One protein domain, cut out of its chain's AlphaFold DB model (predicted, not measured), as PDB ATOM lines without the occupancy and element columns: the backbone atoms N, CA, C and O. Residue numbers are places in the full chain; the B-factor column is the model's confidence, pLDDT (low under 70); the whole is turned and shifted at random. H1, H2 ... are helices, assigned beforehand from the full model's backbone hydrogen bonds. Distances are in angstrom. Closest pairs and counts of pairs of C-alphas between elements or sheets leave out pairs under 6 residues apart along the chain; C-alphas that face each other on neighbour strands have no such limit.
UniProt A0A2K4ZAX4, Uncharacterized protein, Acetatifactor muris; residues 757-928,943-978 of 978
ATOM      1  N   GLY A 757      16.811 -25.713  35.166       89.12
ATOM      2  CA  GLY A 757      17.674 -26.293  36.184       89.12
ATOM      3  C   GLY A 757      16.936 -27.178  37.190       89.12
ATOM      4  O   GLY A 757      15.708 -27.228  37.274       89.12
ATOM      5  N   GLN A 758      17.709 -27.852  38.046       90.38
ATOM      6  CA  GLN A 758      17.161 -28.669  39.139       90.38
ATOM      7  C   GLN A 758      16.393 -27.843  40.181       90.38
ATOM      8  O   GLN A 758      15.461 -28.353  40.803       90.38
ATOM      9  N   GLU A 759      16.750 -26.571  40.362       90.19
ATOM     10  CA  GLU A 759      16.016 -25.661  41.247       90.19
ATOM     11  C   GLU A 759      14.592 -25.403  40.744       90.19
ATOM     12  O   GLU A 759      13.654 -25.397  41.543       90.19
ATOM     13  N   ASP A 760      14.410 -25.281  39.428       93.38
ATOM     14  CA  ASP A 760      13.104 -25.070  38.801       93.38
ATOM     15  C   ASP A 760      12.213 -26.295  38.994       93.38
ATOM     16  O   ASP A 760      11.077 -26.182  39.457       93.38
ATOM     17  N   ILE A 761      12.773 -27.489  38.759       94.12
ATOM     18  CA  ILE A 761      12.108 -28.769  39.037       94.12
ATOM     19  C   ILE A 761      11.734 -28.869  40.522       94.12
ATOM     20  O   ILE A 761      10.645 -29.336  40.860       94.12
ATOM     21  N   GLY A 762      12.609 -28.407  41.420       94.25
ATOM     22  CA  GLY A 762      12.330 -28.311  42.852       94.25
ATOM     23  C   GLY A 762      11.124 -27.419  43.160       94.25
ATOM     24  O   GLY A 762      10.234 -27.835  43.905       94.25
ATOM     25  N   ARG A 763      11.053 -26.230  42.546       94.06
ATOM     26  CA  ARG A 763       9.922 -25.290  42.673       94.06
ATOM     27  C   ARG A 763       8.626 -25.896  42.133       94.06
ATOM     28  O   ARG A 763       7.602 -25.826  42.803       94.06
ATOM     29  N   TRP A 764       8.667 -26.532  40.965       95.56
ATOM     30  CA  TRP A 764       7.506 -27.191  40.359       95.56
ATOM     31  C   TRP A 764       6.990 -28.353  41.201       95.56
ATOM     32  O   TRP A 764       5.784 -28.483  41.402       95.56
ATOM     33  N   ARG A 765       7.907 -29.169  41.733       94.31
ATOM     34  CA  ARG A 765       7.577 -30.268  42.640       94.31
ATOM     35  C   ARG A 765       6.890 -29.733  43.892       94.31
ATOM     36  O   ARG A 765       5.842 -30.248  44.261       94.31
ATOM     37  N   ALA A 766       7.442 -28.695  44.519       92.50
ATOM     38  CA  ALA A 766       6.828 -28.072  45.688       92.50
ATOM     39  C   ALA A 766       5.418 -27.551  45.373       92.50
ATOM     40  O   ALA A 766       4.484 -27.867  46.101       92.50
ATOM     41  N   GLU A 767       5.252 -26.837  44.257       92.69
ATOM     42  CA  GLU A 767       3.967 -26.275  43.834       92.69
ATOM     43  C   GLU A 767       2.897 -27.357  43.619       92.69
ATOM     44  O   GLU A 767       1.766 -27.215  44.090       92.69
ATOM     45  N   LEU A 768       3.246 -28.459  42.945       90.12
ATOM     46  CA  LEU A 768       2.327 -29.575  42.719       90.12
ATOM     47  C   LEU A 768       1.979 -30.284  44.038       90.12
ATOM     48  O   LEU A 768       0.806 -30.545  44.300       90.12
ATOM     49  N   LEU A 769       2.980 -30.547  44.886       87.56
ATOM     50  CA  LEU A 769       2.809 -31.238  46.170       87.56
ATOM     51  C   LEU A 769       2.032 -30.426  47.209       87.56
ATOM     52  O   LEU A 769       1.520 -31.012  48.156       87.56
ATOM     53  N   THR A 770       1.932 -29.103  47.065       86.12
ATOM     54  CA  THR A 770       1.111 -28.255  47.943       86.12
ATOM     55  C   THR A 770      -0.232 -27.866  47.329       86.12
ATOM     56  O   THR A 770      -0.977 -27.112  47.950       86.12
ATOM     57  N   GLY A 771      -0.537 -28.312  46.106       83.19
ATOM     58  CA  GLY A 771      -1.738 -27.889  45.380       83.19
ATOM     59  C   GLY A 771      -1.774 -26.394  45.068       83.19
ATOM     60  O   GLY A 771      -2.841 -25.774  45.075       83.19
ATOM     61  N   GLY A 772      -0.602 -25.818  44.801       87.12
ATOM     62  CA  GLY A 772      -0.415 -24.395  44.567       87.12
ATOM     63  C   GLY A 772      -1.191 -23.849  43.364       87.12
ATOM     64  O   GLY A 772      -1.877 -24.566  42.623       87.12
ATOM     65  N   GLU A 773      -1.107 -22.536  43.179       89.12
ATOM     66  CA  GLU A 773      -1.791 -21.813  42.105       89.12
ATOM     67  C   GLU A 773      -1.358 -22.323  40.722       89.12
ATOM     68  O   GLU A 773      -2.207 -22.521  39.853       89.12
ATOM     69  N   TYR A 774      -0.072 -22.650  40.550       91.50
ATOM     70  CA  TYR A 774       0.509 -23.040  39.260       91.50
ATOM     71  C   TYR A 774       0.584 -24.556  39.027       91.50
ATOM     72  O   TYR A 774       1.131 -24.995  38.014       91.50
ATOM     73  N   ALA A 775       0.002 -25.373  39.913       90.94
ATOM     74  CA  ALA A 775      -0.011 -26.837  39.799       90.94
ATOM     75  C   ALA A 775      -0.548 -27.327  38.437       90.94
ATOM     76  O   ALA A 775       0.031 -28.217  37.811       90.94
ATOM     77  N   ALA A 776      -1.617 -26.696  37.937       90.69
ATOM     78  CA  ALA A 776      -2.192 -27.006  36.628       90.69
ATOM     79  C   ALA A 776      -1.256 -26.642  35.470       90.69
ATOM     80  O   ALA A 776      -1.123 -27.409  34.518       90.69
ATOM     81  N   SER A 777      -0.563 -25.505  35.564       90.81
ATOM     82  CA  SER A 777       0.414 -25.079  34.560       90.81
ATOM     83  C   SER A 777       1.591 -26.050  34.477       90.81
ATOM     84  O   SER A 777       1.957 -26.446  33.375       90.81
ATOM     85  N   VAL A 778       2.117 -26.508  35.623       93.19
ATOM     86  CA  VAL A 778       3.181 -27.531  35.683       93.19
ATOM     87  C   VAL A 778       2.729 -28.825  35.005       93.19
ATOM     88  O   VAL A 778       3.422 -29.342  34.127       93.19
ATOM     89  N   ALA A 779       1.552 -29.338  35.372       91.50
ATOM     90  CA  ALA A 779       1.027 -30.579  34.812       91.50
ATOM     91  C   ALA A 779       0.784 -30.471  33.295       91.50
ATOM     92  O   ALA A 779       1.226 -31.337  32.542       91.50
ATOM     93  N   ASN A 780       0.162 -29.383  32.828       88.81
ATOM     94  CA  ASN A 780      -0.039 -29.119  31.398       88.81
ATOM     95  C   ASN A 780       1.287 -29.010  30.636       88.81
ATOM     96  O   ASN A 780       1.426 -29.558  29.537       88.81
ATOM     97  N   PHE A 781       2.271 -28.319  31.215       88.44
ATOM     98  CA  PHE A 781       3.587 -28.162  30.614       88.44
ATOM     99  C   PHE A 781       4.245 -29.528  30.405       88.44
ATOM    100  O   PHE A 781       4.522 -29.891  29.262       88.44
ATOM    101  N   LEU A 782       4.367 -30.347  31.452       91.50
ATOM    102  CA  LEU A 782       4.985 -31.673  31.359       91.50
ATOM    103  C   LEU A 782       4.190 -32.646  30.467       91.50
ATOM    104  O   LEU A 782       4.797 -33.398  29.706       91.50
ATOM    105  N   LEU A 783       2.850 -32.590  30.464       88.44
ATOM    106  CA  LEU A 783       2.009 -33.393  29.555       88.44
ATOM    107  C   LEU A 783       2.194 -33.042  28.078       88.44
ATOM    108  O   LEU A 783       2.030 -33.903  27.212       88.44
ATOM    109  N   SER A 784       2.569 -31.801  27.769       81.88
ATOM    110  CA  SER A 784       2.907 -31.411  26.396       81.88
ATOM    111  C   SER A 784       4.296 -31.900  25.946       81.88
ATOM    112  O   SER A 784       4.569 -31.924  24.747       81.88
ATOM    113  N   HIS A 785       5.139 -32.374  26.873       85.56
ATOM    114  CA  HIS A 785       6.526 -32.796  26.645       85.56
ATOM    115  C   HIS A 785       6.664 -34.334  26.619       85.56
ATOM    116  O   HIS A 785       7.359 -34.941  27.431       85.56
ATOM    117  N   ARG A 786       5.969 -34.996  25.682       84.56
ATOM    118  CA  ARG A 786       5.912 -36.476  25.577       84.56
ATOM    119  C   ARG A 786       7.106 -37.128  24.866       84.56
ATOM    120  O   ARG A 786       7.378 -38.313  25.078       84.56
ATOM    121  N   ASP A 787       7.802 -36.388  24.001       80.75
ATOM    122  CA  ASP A 787       8.938 -36.917  23.236       80.75
ATOM    123  C   ASP A 787      10.202 -36.989  24.101       80.75
ATOM    124  O   ASP A 787      10.968 -36.031  24.198       80.75
ATOM    125  N   ARG A 788      10.427 -38.163  24.693       85.06
ATOM    126  CA  ARG A 788      11.575 -38.473  25.561       85.06
ATOM    127  C   ARG A 788      12.930 -38.415  24.848       85.06
ATOM    128  O   ARG A 788      13.956 -38.343  25.514       85.06
ATOM    129  N   ASN A 789      12.961 -38.459  23.512       82.38
ATOM    130  CA  ASN A 789      14.216 -38.305  22.767       82.38
ATOM    131  C   ASN A 789      14.655 -36.841  22.702       82.38
ATOM    132  O   ASN A 789      15.845 -36.560  22.573       82.38
ATOM    133  N   TYR A 790      13.685 -35.927  22.748       80.19
ATOM    134  CA  TYR A 790      13.926 -34.493  22.728       80.19
ATOM    135  C   TYR A 790      14.034 -33.938  24.143       80.19
ATOM    136  O   TYR A 790      15.049 -33.338  24.469       80.19
ATOM    137  N   PHE A 791      13.029 -34.211  24.977       86.50
ATOM    138  CA  PHE A 791      12.983 -33.789  26.369       86.50
ATOM    139  C   PHE A 791      13.568 -34.871  27.266       86.50
ATOM    140  O   PHE A 791      12.913 -35.874  27.570       86.50
ATOM    141  N   ARG A 792      14.819 -34.690  27.677       87.25
ATOM    142  CA  ARG A 792      15.574 -35.706  28.425       87.25
ATOM    143  C   ARG A 792      15.174 -35.787  29.895       87.25
ATOM    144  O   ARG A 792      15.224 -36.861  30.487       87.25
ATOM    145  N   THR A 793      14.794 -34.660  30.473       87.81
ATOM    146  CA  THR A 793      14.579 -34.445  31.909       87.81
ATOM    147  C   THR A 793      13.218 -33.827  32.216       87.81
ATOM    148  O   THR A 793      12.575 -34.216  33.186       87.81
ATOM    149  N   VAL A 794      12.745 -32.907  31.376       91.38
ATOM    150  CA  VAL A 794      11.513 -32.138  31.565       91.38
ATOM    151  C   VAL A 794      10.425 -32.716  30.665       91.38
ATOM    152  O   VAL A 794      10.078 -32.169  29.623       91.38
ATOM    153  N   ASN A 795       9.923 -33.890  31.041       91.94
ATOM    154  CA  ASN A 795       8.985 -34.669  30.232       91.94
ATOM    155  C   ASN A 795       7.862 -35.297  31.074       91.94
ATOM    156  O   ASN A 795       7.776 -35.102  32.289       91.94
ATOM    157  N   THR A 796       6.992 -36.074  30.430       91.62
ATOM    158  CA  THR A 796       5.876 -36.757  31.103       91.62
ATOM    159  C   THR A 796       6.293 -37.726  32.209       91.62
ATOM    160  O   THR A 796       5.528 -37.910  33.156       91.62
ATOM    161  N   ASP A 797       7.490 -38.315  32.157       92.81
ATOM    162  CA  ASP A 797       7.959 -39.206  33.223       92.81
ATOM    163  C   ASP A 797       8.237 -38.429  34.522       92.81
ATOM    164  O   ASP A 797       7.931 -38.935  35.603       92.81
ATOM    165  N   LEU A 798       8.704 -37.175  34.426       94.44
ATOM    166  CA  LEU A 798       8.860 -36.282  35.580       94.44
ATOM    167  C   LEU A 798       7.508 -35.981  36.243       94.44
ATOM    168  O   LEU A 798       7.407 -35.997  37.470       94.44
ATOM    169  N   LEU A 799       6.449 -35.771  35.453       94.75
ATOM    170  CA  LEU A 799       5.101 -35.598  36.003       94.75
ATOM    171  C   LEU A 799       4.649 -36.847  36.763       94.75
ATOM    172  O   LEU A 799       4.140 -36.735  37.874       94.75
ATOM    173  N   PHE A 800       4.847 -38.039  36.195       93.44
ATOM    174  CA  PHE A 800       4.484 -39.282  36.874       93.44
ATOM    175  C   PHE A 800       5.291 -39.494  38.155       93.44
ATOM    176  O   PHE A 800       4.745 -39.976  39.144       93.44
ATOM    177  N   GLU A 801       6.568 -39.116  38.190       92.81
ATOM    178  CA  GLU A 801       7.351 -39.117  39.428       92.81
ATOM    179  C   GLU A 801       6.732 -38.190  40.489       92.81
ATOM    180  O   GLU A 801       6.535 -38.610  41.630       92.81
ATOM    181  N   MET A 802       6.368 -36.961  40.110       94.00
ATOM    182  CA  MET A 802       5.745 -36.000  41.026       94.00
ATOM    183  C   MET A 802       4.363 -36.467  41.512       94.00
ATOM    184  O   MET A 802       4.055 -36.318  42.692       94.00
ATOM    185  N   LEU A 803       3.550 -37.086  40.647       92.81
ATOM    186  CA  LEU A 803       2.251 -37.661  41.023       92.81
ATOM    187  C   LEU A 803       2.396 -38.869  41.959       92.81
ATOM    188  O   LEU A 803       1.603 -39.020  42.886       92.81
ATOM    189  N   ASN A 804       3.428 -39.697  41.774       92.06
ATOM    190  CA  ASN A 804       3.749 -40.752  42.736       92.06
ATOM    191  C   ASN A 804       4.108 -40.151  44.102       92.06
ATOM    192  O   ASN A 804       3.597 -40.586  45.125       92.06
ATOM    193  N   GLN A 805       4.935 -39.108  44.148       90.81
ATOM    194  CA  GLN A 805       5.253 -38.445  45.419       90.81
ATOM    195  C   GLN A 805       4.009 -37.829  46.075       90.81
ATOM    196  O   GLN A 805       3.837 -37.940  47.288       90.81
ATOM    197  N   LEU A 806       3.117 -37.238  45.277       90.19
ATOM    198  CA  LEU A 806       1.845 -36.682  45.733       90.19
ATOM    199  C   LEU A 806       0.947 -37.761  46.366       90.19
ATOM    200  O   LEU A 806       0.408 -37.546  47.448       90.19
ATOM    201  N   ALA A 807       0.864 -38.947  45.756       87.81
ATOM    202  CA  ALA A 807       0.048 -40.074  46.223       87.81
ATOM    203  C   ALA A 807       0.520 -40.708  47.551       87.81
ATOM    204  O   ALA A 807      -0.142 -41.601  48.080       87.81
ATOM    205  N   ILE A 808       1.640 -40.252  48.127       86.56
ATOM    206  CA  ILE A 808       2.048 -40.616  49.495       86.56
ATOM    207  C   ILE A 808       1.114 -39.966  50.533       86.56
ATOM    208  O   ILE A 808       0.911 -40.525  51.612       86.56
ATOM    209  N   ASN A 809       0.528 -38.804  50.218       84.81
ATOM    210  CA  ASN A 809      -0.409 -38.093  51.083       84.81
ATOM    211  C   ASN A 809      -1.799 -38.031  50.436       84.81
ATOM    212  O   ASN A 809      -2.070 -37.139  49.636       84.81
ATOM    213  N   LEU A 810      -2.674 -38.961  50.830       81.69
ATOM    214  CA  LEU A 810      -4.028 -39.142  50.287       81.69
ATOM    215  C   LEU A 810      -4.840 -37.839  50.233       81.69
ATOM    216  O   LEU A 810      -5.270 -37.435  49.163       81.69
ATOM    217  N   ALA A 811      -4.953 -37.117  51.351       77.69
ATOM    218  CA  ALA A 811      -5.777 -35.906  51.411       77.69
ATOM    219  C   ALA A 811      -5.308 -34.804  50.442       77.69
ATOM    220  O   ALA A 811      -6.115 -34.061  49.885       77.69
ATOM    221  N   VAL A 812      -3.990 -34.683  50.240       81.94
ATOM    222  CA  VAL A 812      -3.425 -33.703  49.303       81.94
ATOM    223  C   VAL A 812      -3.527 -34.209  47.866       81.94
ATOM    224  O   VAL A 812      -3.835 -33.428  46.970       81.94
ATOM    225  N   PHE A 813      -3.323 -35.510  47.650       87.38
ATOM    226  CA  PHE A 813      -3.523 -36.151  46.357       87.38
ATOM    227  C   PHE A 813      -4.942 -35.931  45.842       87.38
ATOM    228  O   PHE A 813      -5.084 -35.413  44.741       87.38
ATOM    229  N   ASP A 814      -5.963 -36.217  46.647       84.44
ATOM    230  CA  ASP A 814      -7.367 -36.071  46.251       84.44
ATOM    231  C   ASP A 814      -7.703 -34.618  45.906       84.44
ATOM    232  O   ASP A 814      -8.266 -34.330  44.851       84.44
ATOM    233  N   SER A 815      -7.288 -33.667  46.748       85.00
ATOM    234  CA  SER A 815      -7.523 -32.242  46.494       85.00
ATOM    235  C   SER A 815      -6.880 -31.768  45.184       85.00
ATOM    236  O   SER A 815      -7.502 -31.039  44.404       85.00
ATOM    237  N   VAL A 816      -5.643 -32.191  44.915       87.88
ATOM    238  CA  VAL A 816      -4.910 -31.789  43.712       87.88
ATOM    239  C   VAL A 816      -5.441 -32.498  42.472       87.88
ATOM    240  O   VAL A 816      -5.657 -31.840  41.458       87.88
ATOM    241  N   THR A 817      -5.696 -33.805  42.516       88.25
ATOM    242  CA  THR A 817      -6.226 -34.537  41.358       88.25
ATOM    243  C   THR A 817      -7.635 -34.081  40.998       88.25
ATOM    244  O   THR A 817      -7.902 -33.903  39.812       88.25
ATOM    245  N   GLN A 818      -8.493 -33.756  41.971       85.94
ATOM    246  CA  GLN A 818      -9.786 -33.123  41.694       85.94
ATOM    247  C   GLN A 818      -9.606 -31.768  40.993       85.94
ATOM    248  O   GLN A 818     -10.216 -31.529  39.955       85.94
ATOM    249  N   LYS A 819      -8.691 -30.909  41.460       87.50
ATOM    250  CA  LYS A 819      -8.394 -29.626  40.792       87.50
ATOM    251  C   LYS A 819      -7.880 -29.805  39.354       87.50
ATOM    252  O   LYS A 819      -8.206 -29.017  38.466       87.50
ATOM    253  N   LEU A 820      -7.039 -30.809  39.111       90.19
ATOM    254  CA  LEU A 820      -6.402 -31.024  37.807       90.19
ATOM    255  C   LEU A 820      -7.303 -31.765  36.809       90.19
ATOM    256  O   LEU A 820      -7.224 -31.481  35.611       90.19
ATOM    257  N   PHE A 821      -8.132 -32.693  37.290       91.94
ATOM    258  CA  PHE A 821      -8.712 -33.772  36.487       91.94
ATOM    259  C   PHE A 821     -10.207 -34.044  36.743       91.94
ATOM    260  O   PHE A 821     -10.724 -35.041  36.231       91.94
ATOM    261  N   CYS A 822     -10.916 -33.202  37.511       87.69
ATOM    262  CA  CYS A 822     -12.342 -33.399  37.811       87.69
ATOM    263  C   CYS A 822     -13.211 -33.619  36.560       87.69
ATOM    264  O   CYS A 822     -12.860 -33.248  35.438       87.69
ATOM    265  N   LYS A 823     -14.384 -34.226  36.764       85.81
ATOM    266  CA  LYS A 823     -15.389 -34.419  35.712       85.81
ATOM    267  C   LYS A 823     -16.019 -33.094  35.301       85.81
ATOM    268  O   LYS A 823     -16.278 -32.237  36.146       85.81
ATOM    269  N   THR A 824     -16.366 -32.970  34.024       83.88
ATOM    270  CA  THR A 824     -17.168 -31.842  33.549       83.88
ATOM    271  C   THR A 824     -18.573 -31.931  34.146       83.88
ATOM    272  O   THR A 824     -19.322 -32.861  33.844       83.88
ATOM    273  N   GLN A 825     -18.974 -30.966  34.975       77.50
ATOM    274  CA  GLN A 825     -20.375 -30.877  35.390       77.50
ATOM    275  C   GLN A 825     -21.183 -30.254  34.247       77.50
ATOM    276  O   GLN A 825     -20.726 -29.326  33.580       77.50
ATOM    277  N   LYS A 826     -22.376 -30.787  33.978       75.38
ATOM    278  CA  LYS A 826     -23.295 -30.260  32.963       75.38
ATOM    279  C   LYS A 826     -24.629 -29.940  33.625       75.38
ATOM    280  O   LYS A 826     -25.107 -30.705  34.460       75.38
ATOM    281  N   ASP A 827     -25.228 -28.806  33.272       70.44
ATOM    282  CA  ASP A 827     -26.603 -28.510  33.668       70.44
ATOM    283  C   ASP A 827     -27.620 -29.365  32.892       70.44
ATOM    284  O   ASP A 827     -27.287 -30.134  31.988       70.44
ATOM    285  N   TYR A 828     -28.899 -29.203  33.230       64.62
ATOM    286  CA  TYR A 828     -30.005 -29.897  32.566       64.62
ATOM    287  C   TYR A 828     -30.163 -29.541  31.073       64.62
ATOM    288  O   TYR A 828     -30.915 -30.212  30.369       64.62
ATOM    289  N   GLN A 829     -29.492 -28.487  30.591       52.25
ATOM    290  CA  GLN A 829     -29.445 -28.081  29.183       52.25
ATOM    291  C   GLN A 829     -28.191 -28.612  28.469       52.25
ATOM    292  O   GLN A 829     -27.980 -28.298  27.298       52.25
ATOM    293  N   GLY A 830     -27.352 -29.395  29.156       63.72
ATOM    294  CA  GLY A 830     -26.096 -29.915  28.624       63.72
ATOM    295  C   GLY A 830     -24.968 -28.881  28.560       63.72
ATOM    296  O   GLY A 830     -23.942 -29.155  27.940       63.72
ATOM    297  N   ARG A 831     -25.129 -27.702  29.176       68.19
ATOM    298  CA  ARG A 831     -24.076 -26.680  29.245       68.19
ATOM    299  C   ARG A 831     -23.125 -27.015  30.381       68.19
ATOM    300  O   ARG A 831     -23.567 -27.379  31.465       68.19
ATOM    301  N   GLU A 832     -21.828 -26.864  30.139       76.44
ATOM    302  CA  GLU A 832     -20.819 -27.054  31.181       76.44
ATOM    303  C   GLU A 832     -21.039 -26.046  32.323       76.44
ATOM    304  O   GLU A 832     -21.098 -24.836  32.096       76.44
ATOM    305  N   THR A 833     -21.163 -26.547  33.548       67.81
ATOM    306  CA  THR A 833     -21.289 -25.775  34.788       67.81
ATOM    307  C   THR A 833     -20.218 -26.221  35.789       67.81
ATOM    308  O   THR A 833     -19.522 -27.202  35.552       67.81
ATOM    309  N   GLY A 834     -20.024 -25.475  36.880       66.44
ATOM    310  CA  GLY A 834     -19.071 -25.844  37.938       66.44
ATOM    311  C   GLY A 834     -17.595 -25.531  37.648       66.44
ATOM    312  O   GLY A 834     -17.255 -24.825  36.695       66.44
ATOM    313  N   GLU A 835     -16.717 -26.017  38.530       65.12
ATOM    314  CA  GLU A 835     -15.265 -25.876  38.387       65.12
ATOM    315  C   GLU A 835     -14.753 -26.764  37.249       65.12
ATOM    316  O   GLU A 835     -15.042 -27.958  37.184       65.12
ATOM    317  N   ARG A 836     -13.990 -26.165  36.330       75.19
ATOM    318  CA  ARG A 836     -13.356 -26.882  35.222       75.19
ATOM    319  C   ARG A 836     -12.043 -27.498  35.682       75.19
ATOM    320  O   ARG A 836     -11.270 -26.841  36.373       75.19
ATOM    321  N   ALA A 837     -11.765 -28.706  35.199       78.25
ATOM    322  CA  ALA A 837     -10.462 -29.336  35.350       78.25
ATOM    323  C   ALA A 837      -9.358 -28.395  34.844       78.25
ATOM    324  O   ALA A 837      -9.439 -27.875  33.728       78.25
ATOM    325  N   GLY A 838      -8.321 -28.182  35.656       77.12
ATOM    326  CA  GLY A 838      -7.195 -27.320  35.288       77.12
ATOM    327  C   GLY A 838      -6.330 -27.872  34.148       77.12
ATOM    328  O   GLY A 838      -5.538 -27.127  33.569       77.12
ATOM    329  N   VAL A 839      -6.453 -29.166  33.833       86.06
ATOM    330  CA  VAL A 839      -5.649 -29.856  32.814       86.06
ATOM    331  C   VAL A 839      -6.537 -30.624  31.831       86.06
ATOM    332  O   VAL A 839      -6.868 -30.112  30.767       86.06
ATOM    333  N   GLN A 840      -6.917 -31.856  32.173       85.50
ATOM    334  CA  GLN A 840      -7.680 -32.759  31.315       85.50
ATOM    335  C   GLN A 840      -8.756 -33.417  32.167       85.50
ATOM    336  O   GLN A 840      -8.435 -34.126  33.117       85.50
ATOM    337  N   SER A 841     -10.025 -33.197  31.838       89.69
ATOM    338  CA  SER A 841     -11.111 -33.785  32.616       89.69
ATOM    339  C   SER A 841     -11.184 -35.301  32.409       89.69
ATOM    340  O   SER A 841     -10.944 -35.809  31.304       89.69
ATOM    341  N   CYS A 842     -11.490 -36.025  33.488       91.19
ATOM    342  CA  CYS A 842     -11.561 -37.486  33.498       91.19
ATOM    343  C   CYS A 842     -12.559 -38.040  32.480       91.19
ATOM    344  O   CYS A 842     -12.230 -38.956  31.732       91.19
ATOM    345  N   ASP A 843     -13.743 -37.440  32.409       89.12
ATOM    346  CA  ASP A 843     -14.810 -37.812  31.482       89.12
ATOM    347  C   ASP A 843     -14.385 -37.646  30.017       89.12
ATOM    348  O   ASP A 843     -14.474 -38.600  29.249       89.12
ATOM    349  N   LYS A 844     -13.815 -36.491  29.642       89.88
ATOM    350  CA  LYS A 844     -13.347 -36.240  28.265       89.88
ATOM    351  C   LYS A 844     -12.222 -37.184  27.857       89.88
ATOM    352  O   LYS A 844     -12.129 -37.558  26.692       89.88
ATOM    353  N   LEU A 845     -11.349 -37.557  28.799       92.81
ATOM    354  CA  LEU A 845     -10.305 -38.547  28.541       92.81
ATOM    355  C   LEU A 845     -10.922 -39.917  28.228       92.81
ATOM    356  O   LEU A 845     -10.574 -40.519  27.213       92.81
ATOM    357  N   THR A 846     -11.838 -40.395  29.075       92.44
ATOM    358  CA  THR A 846     -12.495 -41.694  28.872       92.44
ATOM    359  C   THR A 846     -13.364 -41.712  27.614       92.44
ATOM    360  O   THR A 846     -13.295 -42.678  26.858       92.44
ATOM    361  N   GLU A 847     -14.098 -40.631  27.330       91.25
ATOM    362  CA  GLU A 847     -14.897 -40.462  26.108       91.25
ATOM    363  C   GLU A 847     -14.009 -40.556  24.858       91.25
ATOM    364  O   GLU A 847     -14.313 -41.327  23.953       91.25
ATOM    365  N   ALA A 848     -12.857 -39.872  24.831       91.31
ATOM    366  CA  ALA A 848     -11.946 -39.911  23.685       91.31
ATOM    367  C   ALA A 848     -11.402 -41.323  23.393       91.31
ATOM    368  O   ALA A 848     -11.279 -41.719  22.233       91.31
ATOM    369  N   PHE A 849     -11.078 -42.106  24.427       92.06
ATOM    370  CA  PHE A 849     -10.649 -43.496  24.242       92.06
ATOM    371  C   PHE A 849     -11.805 -44.425  23.857       92.06
ATOM    372  O   PHE A 849     -11.577 -45.356  23.090       92.06
ATOM    373  N   GLN A 850     -13.031 -44.169  24.320       88.81
ATOM    374  CA  GLN A 850     -14.221 -44.920  23.901       88.81
ATOM    375  C   GLN A 850     -14.593 -44.635  22.437       88.81
ATOM    376  O   GLN A 850     -14.875 -45.568  21.685       88.81
ATOM    377  N   GLU A 851     -14.555 -43.369  22.009       91.19
ATOM    378  CA  GLU A 851     -14.809 -42.947  20.623       91.19
ATOM    379  C   GLU A 851     -13.793 -43.549  19.643       91.19
ATOM    380  O   GLU A 851     -14.149 -43.940  18.530       91.19
ATOM    381  N   HIS A 852     -12.533 -43.669  20.068       89.06
ATOM    382  CA  HIS A 852     -11.430 -44.186  19.259       89.06
ATOM    383  C   HIS A 852     -10.973 -45.597  19.659       89.06
ATOM    384  O   HIS A 852      -9.842 -45.981  19.352       89.06
ATOM    385  N   LYS A 853     -11.832 -46.390  20.312       85.62
ATOM    386  CA  LYS A 853     -11.450 -47.700  20.870       85.62
ATOM    387  C   LYS A 853     -10.910 -48.690  19.833       85.62
ATOM    388  O   LYS A 853     -10.001 -49.447  20.135       85.62
ATOM    389  N   GLU A 854     -11.400 -48.635  18.596       87.00
ATOM    390  CA  GLU A 854     -10.952 -49.509  17.497       87.00
ATOM    391  C   GLU A 854      -9.684 -48.982  16.781       87.00
ATOM    392  O   GLU A 854      -9.057 -49.696  15.992       87.00
ATOM    393  N   ASP A 855      -9.252 -47.738  17.045       88.38
ATOM    394  CA  ASP A 855      -8.054 -47.146  16.435       88.38
ATOM    395  C   ASP A 855      -6.789 -47.502  17.234       88.38
ATOM    396  O   ASP A 855      -6.317 -46.787  18.126       88.38
ATOM    397  N   LYS A 856      -6.160 -48.610  16.836       89.62
ATOM    398  CA  LYS A 856      -4.905 -49.097  17.434       89.62
ATOM    399  C   LYS A 856      -3.767 -48.072  17.372       89.62
ATOM    400  O   LYS A 856      -2.893 -48.073  18.241       89.62
ATOM    401  N   ALA A 857      -3.737 -47.209  16.354       85.56
ATOM    402  CA  ALA A 857      -2.712 -46.178  16.221       85.56
ATOM    403  C   ALA A 857      -2.982 -44.990  17.152       85.56
ATOM    404  O   ALA A 857      -2.035 -44.415  17.693       85.56
ATOM    405  N   PHE A 858      -4.246 -44.619  17.371       89.56
ATOM    406  CA  PHE A 858      -4.632 -43.650  18.399       89.56
ATOM    407  C   PHE A 858      -4.214 -44.123  19.793       89.56
ATOM    408  O   PHE A 858      -3.519 -43.383  20.494       89.56
ATOM    409  N   ILE A 859      -4.552 -45.362  20.162       87.38
ATOM    410  CA  ILE A 859      -4.229 -45.935  21.478       87.38
ATOM    411  C   ILE A 859      -2.714 -45.919  21.716       87.38
ATOM    412  O   ILE A 859      -2.248 -45.393  22.728       87.38
ATOM    413  N   LYS A 860      -1.924 -46.409  20.750       86.25
ATOM    414  CA  LYS A 860      -0.453 -46.421  20.852       86.25
ATOM    415  C   LYS A 860       0.142 -45.014  20.962       86.25
ATOM    416  O   LYS A 860       1.043 -44.796  21.768       86.25
ATOM    417  N   ARG A 861      -0.364 -44.041  20.191       84.44
ATOM    418  CA  ARG A 861       0.099 -42.638  20.247       84.44
ATOM    419  C   ARG A 861      -0.249 -41.943  21.565       84.44
ATOM    420  O   ARG A 861       0.453 -41.014  21.961       84.44
ATOM    421  N   ASN A 862      -1.299 -42.389  22.253       88.56
ATOM    422  CA  ASN A 862      -1.789 -41.789  23.494       88.56
ATOM    423  C   ASN A 862      -1.500 -42.635  24.745       88.56
ATOM    424  O   ASN A 862      -2.117 -42.425  25.787       88.56
ATOM    425  N   ALA A 863      -0.507 -43.529  24.695       89.50
ATOM    426  CA  ALA A 863      -0.108 -44.375  25.825       89.50
ATOM    427  C   ALA A 863       0.222 -43.592  27.117       89.50
ATOM    428  O   ALA A 863      -0.025 -44.083  28.215       89.50
ATOM    429  N   ASP A 864       0.743 -42.363  27.018       91.00
ATOM    430  CA  ASP A 864       0.987 -41.514  28.196       91.00
ATOM    431  C   ASP A 864      -0.313 -41.008  28.848       91.00
ATOM    432  O   ASP A 864      -0.368 -40.879  30.067       91.00
ATOM    433  N   TYR A 865      -1.385 -40.788  28.083       92.31
ATOM    434  CA  TYR A 865      -2.700 -40.466  28.650       92.31
ATOM    435  C   TYR A 865      -3.359 -41.692  29.289       92.31
ATOM    436  O   TYR A 865      -3.998 -41.582  30.333       92.31
ATOM    437  N   LEU A 866      -3.123 -42.875  28.720       92.56
ATOM    438  CA  LEU A 866      -3.516 -44.130  29.349       92.56
ATOM    439  C   LEU A 866      -2.787 -44.321  30.692       92.56
ATOM    440  O   LEU A 866      -3.426 -44.619  31.695       92.56
ATOM    441  N   ARG A 867      -1.480 -44.032  30.770       93.69
ATOM    442  CA  ARG A 867      -0.728 -43.992  32.045       93.69
ATOM    443  C   ARG A 867      -1.280 -42.959  33.027       93.69
ATOM    444  O   ARG A 867      -1.382 -43.254  34.214       93.69
ATOM    445  N   LEU A 868      -1.641 -41.767  32.545       94.69
ATOM    446  CA  LEU A 868      -2.225 -40.708  33.372       94.69
ATOM    447  C   LEU A 868      -3.521 -41.169  34.055       94.69
ATOM    448  O   LEU A 868      -3.723 -40.853  35.224       94.69
ATOM    449  N   SER A 869      -4.344 -41.973  33.373       94.81
ATOM    450  CA  SER A 869      -5.610 -42.474  33.927       94.81
ATOM    451  C   SER A 869      -5.457 -43.316  35.202       94.81
ATOM    452  O   SER A 869      -6.376 -43.335  36.015       94.81
ATOM    453  N   ILE A 870      -4.288 -43.929  35.452       94.81
ATOM    454  CA  ILE A 870      -4.009 -44.641  36.716       94.81
ATOM    455  C   ILE A 870      -4.149 -43.691  37.915       94.81
ATOM    456  O   ILE A 870      -4.609 -44.093  38.977       94.81
ATOM    457  N   TYR A 871      -3.803 -42.414  37.750       93.88
ATOM    458  CA  TYR A 871      -3.903 -41.401  38.806       93.88
ATOM    459  C   TYR A 871      -5.297 -40.762  38.905       93.88
ATOM    460  O   TYR A 871      -5.513 -39.912  39.762       93.88
ATOM    461  N   MET A 872      -6.232 -41.146  38.033       93.38
ATOM    462  CA  MET A 872      -7.591 -40.600  37.970       93.38
ATOM    463  C   MET A 872      -8.643 -41.606  38.467       93.38
ATOM    464  O   MET A 872      -9.822 -41.269  38.500       93.38
ATOM    465  N   VAL A 873      -8.241 -42.825  38.861       89.94
ATOM    466  CA  VAL A 873      -9.151 -43.905  39.305       89.94
ATOM    467  C   VAL A 873     -10.071 -43.452  40.441       89.94
ATOM    468  O   VAL A 873     -11.266 -43.718  40.387       89.94
ATOM    469  N   GLU A 874      -9.564 -42.667  41.391       85.56
ATOM    470  CA  GLU A 874     -10.360 -42.116  42.501       85.56
ATOM    471  C   GLU A 874     -11.468 -41.141  42.046       85.56
ATOM    472  O   GLU A 874     -12.407 -40.865  42.789       85.56
ATOM    473  N   ILE A 875     -11.397 -40.620  40.816       87.31
ATOM    474  CA  ILE A 875     -12.402 -39.712  40.238       87.31
ATOM    475  C   ILE A 875     -13.526 -40.504  39.550       87.31
ATOM    476  O   ILE A 875     -14.706 -40.142  39.647       87.31
ATOM    477  N   ASP A 876     -13.175 -41.561  38.809       87.62
ATOM    478  CA  ASP A 876     -14.129 -42.440  38.121       87.62
ATOM    479  C   ASP A 876     -13.572 -43.844  37.856       87.62
ATOM    480  O   ASP A 876     -13.216 -44.201  36.728       87.62
ATOM    481  N   ALA A 877     -13.533 -44.668  38.898       86.94
ATOM    482  CA  ALA A 877     -13.056 -46.043  38.801       86.94
ATOM    483  C   ALA A 877     -13.809 -46.855  37.732       86.94
ATOM    484  O   ALA A 877     -13.205 -47.659  37.023       86.94
ATOM    485  N   TYR A 878     -15.116 -46.614  37.575       86.19
ATOM    486  CA  TYR A 878     -15.958 -47.348  36.635       86.19
ATOM    487  C   TYR A 878     -15.613 -47.021  35.177       86.19
ATOM    488  O   TYR A 878     -15.342 -47.932  34.392       86.19
ATOM    489  N   GLN A 879     -15.594 -45.736  34.800       88.56
ATOM    490  CA  GLN A 879     -15.303 -45.341  33.416       88.56
ATOM    491  C   GLN A 879     -13.850 -45.616  33.033       88.56
ATOM    492  O   GLN A 879     -13.584 -46.041  31.909       88.56
ATOM    493  N   ILE A 880     -12.909 -45.428  33.964       92.69
ATOM    494  CA  ILE A 880     -11.501 -45.760  33.727       92.69
ATOM    495  C   ILE A 880     -11.334 -47.271  33.572       92.69
ATOM    496  O   ILE A 880     -10.684 -47.704  32.625       92.69
ATOM    497  N   GLY A 881     -11.957 -48.077  34.436       91.06
ATOM    498  CA  GLY A 881     -11.952 -49.534  34.306       91.06
ATOM    499  C   GLY A 881     -12.493 -49.993  32.950       91.06
ATOM    500  O   GLY A 881     -11.817 -50.737  32.244       91.06
ATOM    501  N   ALA A 882     -13.656 -49.479  32.536       88.44
ATOM    502  CA  ALA A 882     -14.246 -49.777  31.229       88.44
ATOM    503  C   ALA A 882     -13.321 -49.381  30.062       88.44
ATOM    504  O   ALA A 882     -13.112 -50.174  29.144       88.44
ATOM    505  N   MET A 883     -12.715 -48.191  30.127       94.19
ATOM    506  CA  MET A 883     -11.739 -47.718  29.141       94.19
ATOM    507  C   MET A 883     -10.533 -48.665  29.031       94.19
ATOM    508  O   MET A 883     -10.104 -48.988  27.924       94.19
ATOM    509  N   TRP A 884      -9.979 -49.130  30.155       94.44
ATOM    510  CA  TRP A 884      -8.857 -50.074  30.160       94.44
ATOM    511  C   TRP A 884      -9.232 -51.449  29.603       94.44
ATOM    512  O   TRP A 884      -8.418 -52.046  28.895       94.44
ATOM    513  N   SER A 885     -10.445 -51.939  29.867       90.94
ATOM    514  CA  SER A 885     -10.948 -53.194  29.294       90.94
ATOM    515  C   SER A 885     -11.103 -53.107  27.775       90.94
ATOM    516  O   SER A 885     -10.651 -54.012  27.070       90.94
ATOM    517  N   ASP A 886     -11.654 -52.000  27.268       89.81
ATOM    518  CA  ASP A 886     -11.756 -51.735  25.827       89.81
ATOM    519  C   ASP A 886     -10.363 -51.662  25.176       89.81
ATOM    520  O   ASP A 886     -10.102 -52.312  24.162       89.81
ATOM    521  N   VAL A 887      -9.423 -50.935  25.793       90.69
ATOM    522  CA  VAL A 887      -8.040 -50.840  25.299       90.69
ATOM    523  C   VAL A 887      -7.338 -52.201  25.301       90.69
ATOM    524  O   VAL A 887      -6.625 -52.519  24.347       90.69
ATOM    525  N   TYR A 888      -7.514 -53.008  26.351       90.81
ATOM    526  CA  TYR A 888      -6.897 -54.331  26.443       90.81
ATOM    527  C   TYR A 888      -7.455 -55.301  25.394       90.81
ATOM    528  O   TYR A 888      -6.692 -56.088  24.835       90.81
ATOM    529  N   ALA A 889      -8.755 -55.229  25.088       87.31
ATOM    530  CA  ALA A 889      -9.367 -56.044  24.039       87.31
ATOM    531  C   ALA A 889      -8.744 -55.772  22.656       87.31
ATOM    532  O   ALA A 889      -8.548 -56.700  21.871       87.31
ATOM    533  N   GLU A 890      -8.381 -54.517  22.380       89.12
ATOM    534  CA  GLU A 890      -7.902 -54.091  21.062       89.12
ATOM    535  C   GLU A 890      -6.375 -54.098  20.903       89.12
ATOM    536  O   GLU A 890      -5.852 -54.459  19.834       89.12
ATOM    537  N   VAL A 891      -5.641 -53.698  21.949       89.06
ATOM    538  CA  VAL A 891      -4.172 -53.575  21.952       89.06
ATOM    539  C   VAL A 891      -3.567 -54.111  23.266       89.06
ATOM    540  O   VAL A 891      -2.940 -53.355  24.023       89.06
ATOM    541  N   PRO A 892      -3.695 -55.425  23.539       88.00
ATOM    542  CA  PRO A 892      -3.279 -56.025  24.806       88.00
ATOM    543  C   PRO A 892      -1.795 -55.803  25.099       88.00
ATOM    544  O   PRO A 892      -1.440 -55.535  26.242       88.00
ATOM    545  N   GLU A 893      -0.920 -55.803  24.085       88.62
ATOM    546  CA  GLU A 893       0.521 -55.637  24.317       88.62
ATOM    547  C   GLU A 893       0.860 -54.274  24.940       88.62
ATOM    548  O   GLU A 893       1.731 -54.192  25.802       88.62
ATOM    549  N   THR A 894       0.152 -53.208  24.539       87.56
ATOM    550  CA  THR A 894       0.393 -51.845  25.057       87.56
ATOM    551  C   THR A 894      -0.088 -51.727  26.502       87.56
ATOM    552  O   THR A 894       0.609 -51.162  27.347       87.56
ATOM    553  N   ALA A 895      -1.267 -52.282  26.799       89.12
ATOM    554  CA  ALA A 895      -1.814 -52.306  28.150       89.12
ATOM    555  C   ALA A 895      -0.932 -53.143  29.090       89.12
ATOM    556  O   ALA A 895      -0.566 -52.677  30.168       89.12
ATOM    557  N   GLU A 896      -0.519 -54.338  28.658       90.12
ATOM    558  CA  GLU A 896       0.384 -55.204  29.415       90.12
ATOM    559  C   GLU A 896       1.741 -54.551  29.671       90.12
ATOM    560  O   GLU A 896       2.254 -54.670  30.777       90.12
ATOM    561  N   GLU A 897       2.330 -53.864  28.686       90.50
ATOM    562  CA  GLU A 897       3.608 -53.161  28.854       90.50
ATOM    563  C   GLU A 897       3.512 -52.072  29.931       90.50
ATOM    564  O   GLU A 897       4.390 -51.955  30.789       90.50
ATOM    565  N   ILE A 898       2.432 -51.283  29.920       91.44
ATOM    566  CA  ILE A 898       2.214 -50.234  30.921       91.44
ATOM    567  C   ILE A 898       1.993 -50.850  32.304       91.44
ATOM    568  O   ILE A 898       2.659 -50.446  33.259       91.44
ATOM    569  N   LEU A 899       1.092 -51.828  32.416       91.50
ATOM    570  CA  LEU A 899       0.775 -52.479  33.686       91.50
ATOM    571  C   LEU A 899       2.006 -53.181  34.266       91.50
ATOM    572  O   LEU A 899       2.316 -52.998  35.438       91.50
ATOM    573  N   GLU A 900       2.761 -53.916  33.448       90.06
ATOM    574  CA  GLU A 900       4.008 -54.565  33.859       90.06
ATOM    575  C   GLU A 900       5.032 -53.546  34.361       90.06
ATOM    576  O   GLU A 900       5.599 -53.734  35.439       90.06
ATOM    577  N   LYS A 901       5.217 -52.424  33.651       89.31
ATOM    578  CA  LYS A 901       6.138 -51.356  34.069       89.31
ATOM    579  C   LYS A 901       5.813 -50.818  35.463       89.31
ATOM    580  O   LYS A 901       6.738 -50.512  36.209       89.31
ATOM    581  N   TYR A 902       4.536 -50.684  35.817       89.25
ATOM    582  CA  TYR A 902       4.130 -50.173  37.127       89.25
ATOM    583  C   TYR A 902       4.120 -51.263  38.204       89.25
ATOM    584  O   TYR A 902       4.741 -51.083  39.246       89.25
ATOM    585  N   VAL A 903       3.506 -52.420  37.950       87.31
ATOM    586  CA  VAL A 903       3.429 -53.536  38.914       87.31
ATOM    587  C   VAL A 903       4.824 -54.015  39.343       87.31
ATOM    588  O   VAL A 903       5.024 -54.408  40.494       87.31
ATOM    589  N   MET A 904       5.815 -53.955  38.449       86.00
ATOM    590  CA  MET A 904       7.186 -54.385  38.745       86.00
ATOM    591  C   MET A 904       8.024 -53.351  39.513       86.00
ATOM    592  O   MET A 904       9.084 -53.713  40.020       86.00
ATOM    593  N   ARG A 905       7.584 -52.094  39.654       85.69
ATOM    594  CA  ARG A 905       8.294 -51.115  40.500       85.69
ATOM    595  C   ARG A 905       8.168 -51.489  41.972       85.69
ATOM    596  O   ARG A 905       7.154 -52.035  42.380       85.69
ATOM    597  N   GLU A 906       9.195 -51.211  42.769       79.00
ATOM    598  CA  GLU A 906       9.198 -51.473  44.224       79.00
ATOM    599  C   GLU A 906       8.875 -50.216  45.048       79.00
ATOM    600  O   GLU A 906       8.556 -50.303  46.228       79.00
ATOM    601  N   ASP A 907       8.936 -49.041  44.425       82.31
ATOM    602  CA  ASP A 907       8.901 -47.724  45.061       82.31
ATOM    603  C   ASP A 907       7.586 -46.959  44.837       82.31
ATOM    604  O   ASP A 907       7.526 -45.752  45.071       82.31
ATOM    605  N   LEU A 908       6.526 -47.636  44.378       85.88
ATOM    606  CA  LEU A 908       5.229 -46.994  44.165       85.88
ATOM    607  C   LEU A 908       4.450 -46.781  45.478       85.88
ATOM    608  O   LEU A 908       4.485 -47.632  46.374       85.88
ATOM    609  N   PRO A 909       3.696 -45.673  45.589       85.69
ATOM    610  CA  PRO A 909       2.763 -45.449  46.690       85.69
ATOM    611  C   PRO A 909       1.648 -46.495  46.721       85.69
ATOM    612  O   PRO A 909       1.205 -46.986  45.684       85.69
ATOM    613  N   GLN A 910       1.135 -46.772  47.920       81.75
ATOM    614  CA  GLN A 910       0.089 -47.782  48.127       81.75
ATOM    615  C   GLN A 910      -1.206 -47.476  47.368       81.75
ATOM    616  O   GLN A 910      -1.797 -48.389  46.803       81.75
ATOM    617  N   LEU A 911      -1.596 -46.201  47.278       85.25
ATOM    618  CA  LEU A 911      -2.746 -45.779  46.477       85.25
ATOM    619  C   LEU A 911      -2.598 -46.190  45.006       85.25
ATOM    620  O   LEU A 911      -3.532 -46.694  44.401       85.25
ATOM    621  N   ILE A 912      -1.403 -46.051  44.432       90.00
ATOM    622  CA  ILE A 912      -1.175 -46.395  43.025       90.00
ATOM    623  C   ILE A 912      -1.259 -47.908  42.807       90.00
ATOM    624  O   ILE A 912      -1.802 -48.340  41.793       90.00
ATOM    625  N   TYR A 913      -0.790 -48.726  43.757       85.69
ATOM    626  CA  TYR A 913      -1.018 -50.174  43.696       85.69
ATOM    627  C   TYR A 913      -2.506 -50.530  43.758       85.69
ATOM    628  O   TYR A 913      -2.935 -51.394  42.999       85.69
ATOM    629  N   HIS A 914      -3.289 -49.840  44.592       85.31
ATOM    630  CA  HIS A 914      -4.740 -50.018  44.637       85.31
ATOM    631  C   HIS A 914      -5.407 -49.637  43.305       85.31
ATOM    632  O   HIS A 914      -6.187 -50.413  42.761       85.31
ATOM    633  N   ASN A 915      -5.027 -48.510  42.703       89.75
ATOM    634  CA  ASN A 915      -5.574 -48.083  41.411       89.75
ATOM    635  C   ASN A 915      -5.279 -49.101  40.295       89.75
ATOM    636  O   ASN A 915      -6.123 -49.357  39.436       89.75
ATOM    637  N   LEU A 916      -4.089 -49.713  40.312       90.00
ATOM    638  CA  LEU A 916      -3.723 -50.793  39.389       90.00
ATOM    639  C   LEU A 916      -4.534 -52.073  39.633       90.00
ATOM    640  O   LEU A 916      -4.816 -52.790  38.676       90.00
ATOM    641  N   GLU A 917      -4.902 -52.360  40.884       86.88
ATOM    642  CA  GLU A 917      -5.749 -53.497  41.263       86.88
ATOM    643  C   GLU A 917      -7.145 -53.330  40.657       86.88
ATOM    644  O   GLU A 917      -7.596 -54.210  39.929       86.88
ATOM    645  N   VAL A 918      -7.751 -52.150  40.830       85.75
ATOM    646  CA  VAL A 918      -9.046 -51.786  40.230       85.75
ATOM    647  C   VAL A 918      -9.019 -51.921  38.703       85.75
ATOM    648  O   VAL A 918      -9.933 -52.492  38.109       85.75
ATOM    649  N   ILE A 919      -7.954 -51.439  38.053       90.75
ATOM    650  CA  ILE A 919      -7.793 -51.553  36.596       90.75
ATOM    651  C   ILE A 919      -7.658 -53.021  36.162       90.75
ATOM    652  O   ILE A 919      -8.303 -53.441  35.201       90.75
ATOM    653  N   LEU A 920      -6.835 -53.820  36.849       87.88
ATOM    654  CA  LEU A 920      -6.656 -55.240  36.526       87.88
ATOM    655  C   LEU A 920      -7.941 -56.043  36.738       87.88
ATOM    656  O   LEU A 920      -8.251 -56.910  35.921       87.88
ATOM    657  N   ASP A 921      -8.689 -55.750  37.798       85.44
ATOM    658  CA  ASP A 921      -9.963 -56.400  38.082       85.44
ATOM    659  C   ASP A 921     -11.022 -56.035  37.034       85.44
ATOM    660  O   ASP A 921     -11.755 -56.915  36.587       85.44
ATOM    661  N   ALA A 922     -11.039 -54.793  36.537       86.88
ATOM    662  CA  ALA A 922     -11.905 -54.403  35.423       86.88
ATOM    663  C   ALA A 922     -11.572 -55.152  34.116       86.88
ATOM    664  O   ALA A 922     -12.483 -55.563  33.391       86.88
ATOM    665  N   ILE A 923     -10.281 -55.375  33.829       87.31
ATOM    666  CA  ILE A 923      -9.827 -56.117  32.638       87.31
ATOM    667  C   ILE A 923     -10.150 -57.618  32.755       87.31
ATOM    668  O   ILE A 923     -10.516 -58.255  31.767       87.31
ATOM    669  N   ILE A 924      -9.989 -58.204  33.947       82.19
ATOM    670  CA  ILE A 924     -10.155 -59.648  34.185       82.19
ATOM    671  C   ILE A 924     -11.628 -60.023  34.444       82.19
ATOM    672  O   ILE A 924     -12.027 -61.143  34.121       82.19
ATOM    673  N   GLY A 925     -12.426 -59.090  34.971       67.81
ATOM    674  CA  GLY A 925     -13.803 -59.281  35.430       67.81
ATOM    675  C   GLY A 925     -13.882 -59.695  36.908       67.81
ATOM    676  O   GLY A 925     -13.085 -60.512  37.377       67.81
ATOM    677  N   GLU A 926     -14.854 -59.145  37.648       43.81
ATOM    678  CA  GLU A 926     -15.222 -59.643  38.982       43.81
ATOM    679  C   GLU A 926     -15.860 -61.033  38.854       43.81
ATOM    680  O   GLU A 926     -16.840 -61.213  38.131       43.81
ATOM    681  N   ASP A 927     -15.275 -61.986  39.580       39.44
ATOM    682  CA  ASP A 927     -15.559 -63.420  39.601       39.44
ATOM    683  C   ASP A 927     -15.279 -64.181  38.296       39.44
ATOM    684  O   ASP A 927     -15.729 -63.851  37.204       39.44
ATOM    685  N   GLY A 928     -14.527 -65.278  38.429       39.09
ATOM    686  CA  GLY A 928     -14.234 -66.238  37.366       39.09
ATOM    687  C   GLY A 928     -15.451 -67.050  36.911       39.09
ATOM    688  O   GLY A 928     -15.364 -68.274  36.830       39.09
ATOM    689  N   SER A 943      -2.335 -67.672  22.338       40.09
ATOM    690  CA  SER A 943      -1.264 -66.653  22.398       40.09
ATOM    691  C   SER A 943      -0.745 -66.281  23.801       40.09
ATOM    692  O   SER A 943       0.072 -65.377  23.921       40.09
ATOM    693  N   GLY A 944      -1.140 -66.968  24.879       45.41
ATOM    694  CA  GLY A 944      -0.485 -66.826  26.196       45.41
ATOM    695  C   GLY A 944      -0.746 -65.526  26.989       45.41
ATOM    696  O   GLY A 944      -0.199 -65.398  28.086       45.41
ATOM    697  N   GLY A 945      -1.602 -64.610  26.510       45.81
ATOM    698  CA  GLY A 945      -1.897 -63.310  27.153       45.81
ATOM    699  C   GLY A 945      -2.521 -63.404  28.557       45.81
ATOM    700  O   GLY A 945      -2.043 -62.781  29.505       45.81
ATOM    701  N   TYR A 946      -3.486 -64.309  28.773       52.09
ATOM    702  CA  TYR A 946      -4.084 -64.524  30.107       52.09
ATOM    703  C   TYR A 946      -3.069 -64.995  31.171       52.09
ATOM    704  O   TYR A 946      -3.227 -64.714  32.360       52.09
ATOM    705  N   GLY A 947      -1.978 -65.652  30.760       63.12
ATOM    706  CA  GLY A 947      -0.902 -66.058  31.666       63.12
ATOM    707  C   GLY A 947      -0.022 -64.897  32.142       63.12
ATOM    708  O   GLY A 947       0.666 -65.026  33.156       63.12
ATOM    709  N   LYS A 948      -0.001 -63.759  31.435       74.25
ATOM    710  CA  LYS A 948       0.763 -62.572  31.836       74.25
ATOM    711  C   LYS A 948      -0.034 -61.698  32.804       74.25
ATOM    712  O   LYS A 948       0.486 -61.413  33.880       74.25
ATOM    713  N   LEU A 949      -1.303 -61.398  32.513       77.69
ATOM    714  CA  LEU A 949      -2.186 -60.684  33.450       77.69
ATOM    715  C   LEU A 949      -2.331 -61.407  34.794       77.69
ATOM    716  O   LEU A 949      -2.210 -60.780  35.842       77.69
ATOM    717  N   GLY A 950      -2.506 -62.735  34.788       74.06
ATOM    718  CA  GLY A 950      -2.566 -63.520  36.026       74.06
ATOM    719  C   GLY A 950      -1.279 -63.440  36.860       74.06
ATOM    720  O   GLY A 950      -1.343 -63.393  38.087       74.06
ATOM    721  N   ARG A 951      -0.106 -63.353  36.210       79.62
ATOM    722  CA  ARG A 951       1.186 -63.128  36.886       79.62
ATOM    723  C   ARG A 951       1.305 -61.712  37.446       79.62
ATOM    724  O   ARG A 951       1.790 -61.559  38.565       79.62
ATOM    725  N   LEU A 952       0.849 -60.700  36.706       84.00
ATOM    726  CA  LEU A 952       0.808 -59.315  37.186       84.00
ATOM    727  C   LEU A 952      -0.125 -59.181  38.393       84.00
ATOM    728  O   LEU A 952       0.298 -58.644  39.410       84.00
ATOM    729  N   ARG A 953      -1.331 -59.764  38.339       81.88
ATOM    730  CA  ARG A 953      -2.278 -59.796  39.465       81.88
ATOM    731  C   ARG A 953      -1.698 -60.510  40.685       81.88
ATOM    732  O   ARG A 953      -1.797 -59.997  41.789       81.88
ATOM    733  N   ALA A 954      -1.043 -61.659  40.504       78.62
ATOM    734  CA  ALA A 954      -0.389 -62.368  41.608       78.62
ATOM    735  C   ALA A 954       0.743 -61.541  42.250       78.62
ATOM    736  O   ALA A 954       0.841 -61.483  43.473       78.62
ATOM    737  N   THR A 955       1.555 -60.869  41.427       82.00
ATOM    738  CA  THR A 955       2.640 -59.984  41.887       82.00
ATOM    739  C   THR A 955       2.086 -58.768  42.628       82.00
ATOM    740  O   THR A 955       2.604 -58.390  43.677       82.00
ATOM    741  N   LEU A 956       1.008 -58.170  42.111       81.62
ATOM    742  CA  LEU A 956       0.336 -57.043  42.745       81.62
ATOM    743  C   LEU A 956      -0.271 -57.453  44.090       81.62
ATOM    744  O   LEU A 956       0.011 -56.797  45.084       81.62
ATOM    745  N   ASN A 957      -0.982 -58.586  44.140       76.25
ATOM    746  CA  ASN A 957      -1.567 -59.146  45.362       76.25
ATOM    747  C   ASN A 957      -0.520 -59.427  46.450       76.25
ATOM    748  O   ASN A 957      -0.782 -59.222  47.632       76.25
ATOM    749  N   GLU A 958       0.680 -59.884  46.079       73.88
ATOM    750  CA  GLU A 958       1.781 -60.063  47.033       73.88
ATOM    751  C   GLU A 958       2.262 -58.718  47.605       73.88
ATOM    752  O   GLU A 958       2.529 -58.608  48.806       73.88
ATOM    753  N   LYS A 959       2.349 -57.683  46.761       72.25
ATOM    754  CA  LYS A 959       2.779 -56.334  47.158       72.25
ATOM    755  C   LYS A 959       1.739 -55.625  48.022       72.25
ATOM    756  O   LYS A 959       2.109 -54.993  49.010       72.25
ATOM    757  N   THR A 960       0.460 -55.792  47.709       66.31
ATOM    758  CA  THR A 960      -0.661 -55.207  48.446       66.31
ATOM    759  C   THR A 960      -0.901 -55.915  49.787       66.31
ATOM    760  O   THR A 960      -1.041 -55.252  50.812       66.31
ATOM    761  N   GLN A 961      -0.810 -57.252  49.856       60.66
ATOM    762  CA  GLN A 961      -0.946 -58.012  51.115       60.66
ATOM    763  C   GLN A 961       0.175 -57.754  52.134       60.66
ATOM    764  O   GLN A 961      -0.012 -57.966  53.336       60.66
ATOM    765  N   LYS A 962       1.349 -57.292  51.689       53.38
ATOM    766  CA  LYS A 962       2.496 -57.014  52.564       53.38
ATOM    767  C   LYS A 962       2.274 -55.797  53.467       53.38
ATOM    768  O   LYS A 962       3.023 -55.634  54.435       53.38
ATOM    769  N   HIS A 963       1.312 -54.921  53.170       52.38
ATOM    770  CA  HIS A 963       1.060 -53.665  53.883       52.38
ATOM    771  C   HIS A 963      -0.421 -53.588  54.311       52.38
ATOM    772  O   HIS A 963      -1.324 -54.003  53.599       52.38
ATOM    773  N   ASN A 964      -0.693 -53.155  55.543       48.53
ATOM    774  CA  ASN A 964      -1.985 -53.372  56.209       48.53
ATOM    775  C   ASN A 964      -3.115 -52.472  55.643       48.53
ATOM    776  O   ASN A 964      -3.273 -51.328  56.069       48.53
ATOM    777  N   TYR A 965      -3.931 -53.018  54.733       50.66
ATOM    778  CA  TYR A 965      -5.026 -52.371  53.975       50.66
ATOM    779  C   TYR A 965      -6.153 -51.715  54.794       50.66
ATOM    780  O   TYR A 965      -6.967 -50.959  54.263       50.66
ATOM    781  N   LYS A 966      -6.230 -51.980  56.101       47.25
ATOM    782  CA  LYS A 966      -7.360 -51.545  56.935       47.25
ATOM    783  C   LYS A 966      -7.470 -50.024  57.105       47.25
ATOM    784  O   LYS A 966      -8.559 -49.542  57.376       47.25
ATOM    785  N   ALA A 967      -6.372 -49.280  56.966       49.22
ATOM    786  CA  ALA A 967      -6.361 -47.827  57.163       49.22
ATOM    787  C   ALA A 967      -6.774 -47.035  55.906       49.22
ATOM    788  O   ALA A 967      -7.455 -46.024  56.033       49.22
ATOM    789  N   ILE A 968      -6.405 -47.513  54.711       52.09
ATOM    790  CA  ILE A 968      -6.745 -46.871  53.429       52.09
ATOM    791  C   ILE A 968      -8.218 -47.134  53.096       52.09
ATOM    792  O   ILE A 968      -8.960 -46.188  52.864       52.09
ATOM    793  N   ASN A 969      -8.685 -48.383  53.230       48.97
ATOM    794  CA  ASN A 969     -10.093 -48.729  52.997       48.97
ATOM    795  C   ASN A 969     -11.061 -48.015  53.953       48.97
ATOM    796  O   ASN A 969     -12.181 -47.717  53.562       48.97
ATOM    797  N   SER A 970     -10.660 -47.711  55.194       50.16
ATOM    798  CA  SER A 970     -11.495 -46.919  56.113       50.16
ATOM    799  C   SER A 970     -11.534 -45.424  55.781       50.16
ATOM    800  O   SER A 970     -12.483 -44.762  56.185       50.16
ATOM    801  N   HIS A 971     -10.535 -44.889  55.071       47.59
ATOM    802  CA  HIS A 971     -10.529 -43.496  54.615       47.59
ATOM    803  C   HIS A 971     -11.263 -43.349  53.274       47.59
ATOM    804  O   HIS A 971     -12.111 -42.476  53.153       47.59
ATOM    805  N   LEU A 972     -11.043 -44.272  52.331       48.00
ATOM    806  CA  LEU A 972     -11.774 -44.346  51.059       48.00
ATOM    807  C   LEU A 972     -13.271 -44.624  51.265       48.00
ATOM    808  O   LEU A 972     -14.105 -43.977  50.640       48.00
ATOM    809  N   ALA A 973     -13.638 -45.498  52.213       46.72
ATOM    810  CA  ALA A 973     -15.043 -45.711  52.575       46.72
ATOM    811  C   ALA A 973     -15.707 -44.459  53.178       46.72
ATOM    812  O   ALA A 973     -16.902 -44.275  53.006       46.72
ATOM    813  N   ALA A 974     -14.948 -43.587  53.853       45.66
ATOM    814  CA  ALA A 974     -15.473 -42.319  54.364       45.66
ATOM    815  C   ALA A 974     -15.651 -41.258  53.261       45.66
ATOM    816  O   ALA A 974     -16.467 -40.363  53.430       45.66
ATOM    817  N   ILE A 975     -14.906 -41.366  52.154       44.78
ATOM    818  CA  ILE A 975     -15.019 -40.494  50.974       44.78
ATOM    819  C   ILE A 975     -16.159 -40.952  50.050       44.78
ATOM    820  O   ILE A 975     -16.802 -40.120  49.430       44.78
ATOM    821  N   TRP A 976     -16.436 -42.258  49.958       39.25
ATOM    822  CA  TRP A 976     -17.566 -42.788  49.176       39.25
ATOM    823  C   TRP A 976     -18.937 -42.664  49.868       39.25
ATOM    824  O   TRP A 976     -19.955 -42.809  49.193       39.25
ATOM    825  N   ASP A 977     -18.973 -42.416  51.182       35.12
ATOM    826  CA  ASP A 977     -20.207 -42.212  51.961       35.12
ATOM    827  C   ASP A 977     -20.652 -40.722  52.053       35.12
ATOM    828  O   ASP A 977     -21.755 -40.458  52.543       35.12
ATOM    829  N   GLU A 978     -19.841 -39.758  51.580       29.84
ATOM    830  CA  GLU A 978     -20.202 -38.332  51.362       29.84
ATOM    831  C   GLU A 978     -20.511 -38.050  49.883       29.84
ATOM    832  O   GLU A 978     -21.454 -37.259  49.628       29.84
TER     833      GLU A 978
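This is residues 757 to 928 and 943 to 978 of the 978 residues of an uncharacterized protein of Acetatifactor muris (UniProt A0A2K4ZAX4). A globule of helices has H7 in its middle, with H1, H2, H3 and H4 clustered on one side of it and H8, H9, H10 and H11 gathered on the other. H5 packs beside H8, short H6 lies near one end of H7, H12 lies off the globule, and residues 826 to 833 stick out as a loop tip. The printed part has 208 residues with twelve named helices, H1 to H12 in chain order, and no named strand: the class is all helix. It is compact, with a radius of gyration of the C-alphas of 17.2 A and spans of 47 by 45 by 44 A.

The longest helix, H11, holds residues 946 to 961, 22.2 A from C-alpha 946 at (-4.084, -64.524, 30.107) to C-alpha 961. H10 is residues 910 to 924, 21.0 A; H9 is 892 to 903; H8 is 877 to 890, 20.1 A. H7 is 863 to 872, H6 856 to 861 and H5 842 to 851. H4 is 810 to 821, H3 796 to 806, H2 775 to 784 and H1 758 to 769, beginning at C-alpha 758 (17.161, -28.669, 39.139). H12 is 966 to 976, ending at C-alpha 976 (-17.566, -42.788, 49.176).

H9, H10 and H11 form an up and down bundle, each running against the one before. H11 touches H10 (closest C-alphas Tyr 913 and Thr 960, 6.9 A) at a shallow tilt of 30 degrees. The hairpin H9 and H10 only just touches, with 3 pairs of C-alphas within 8 A, closest Val 903 and Tyr 913, 7.3 A. H10, with residues 918 to 923 alone, touches H8 at C-alphas Ser 885 and Ile 923, 4.6 A. H5, H7 and H8 form another up and down bundle; H5 touches H8 at C-alphas Thr 846 and Met 883, 6.1 A. H6 is close to H8 but not clearly touching, C-alphas Lys 856 and Glu 890 being 6.9 A apart. H7 touches H10 at C-alphas Ile 870 and Asn 915, 6.0 A, and only just touches H3, with 3 pairs, closest Thr 796 and Asp 864, 7.4 A. H2 and H3 form a hairpin, closest C-alphas Leu 782 and Thr 796, 5.2 A. H1, with residues 764 to 768 alone, touches H2 at C-alphas Leu 768 and Ala 775, 4.6 A. H4, with residues 816 to 820 alone, touches H2 at C-alphas Ala 776 and Leu 820, 5.9 A. H12 touches no helix and is only just apart from H10, at 8.1 A. Every O i to N i+4 pair is within hydrogen-bond range in H1 to H6 and H8 to H10, against 3 of 6 in H7, 11 of 12 in H11 and 5 of 7 in H12.

The C-alphas farthest apart, those of Gly 757 and Gly 928, are 51.1 A apart. Residues 929 to 942, in the link from H10 to H11, are not printed, and C-alphas 928 and 943 are 19.8 A apart across the cut. The links H2 to H3 and H4 to H5 are long; in the latter, residues 825 to 826 pair antiparallel with 832 to 833. The pLDDT is under 70 at residues 828 to 831, 833 to 835, 925 to 928, 943 to 947 and 960 to 978.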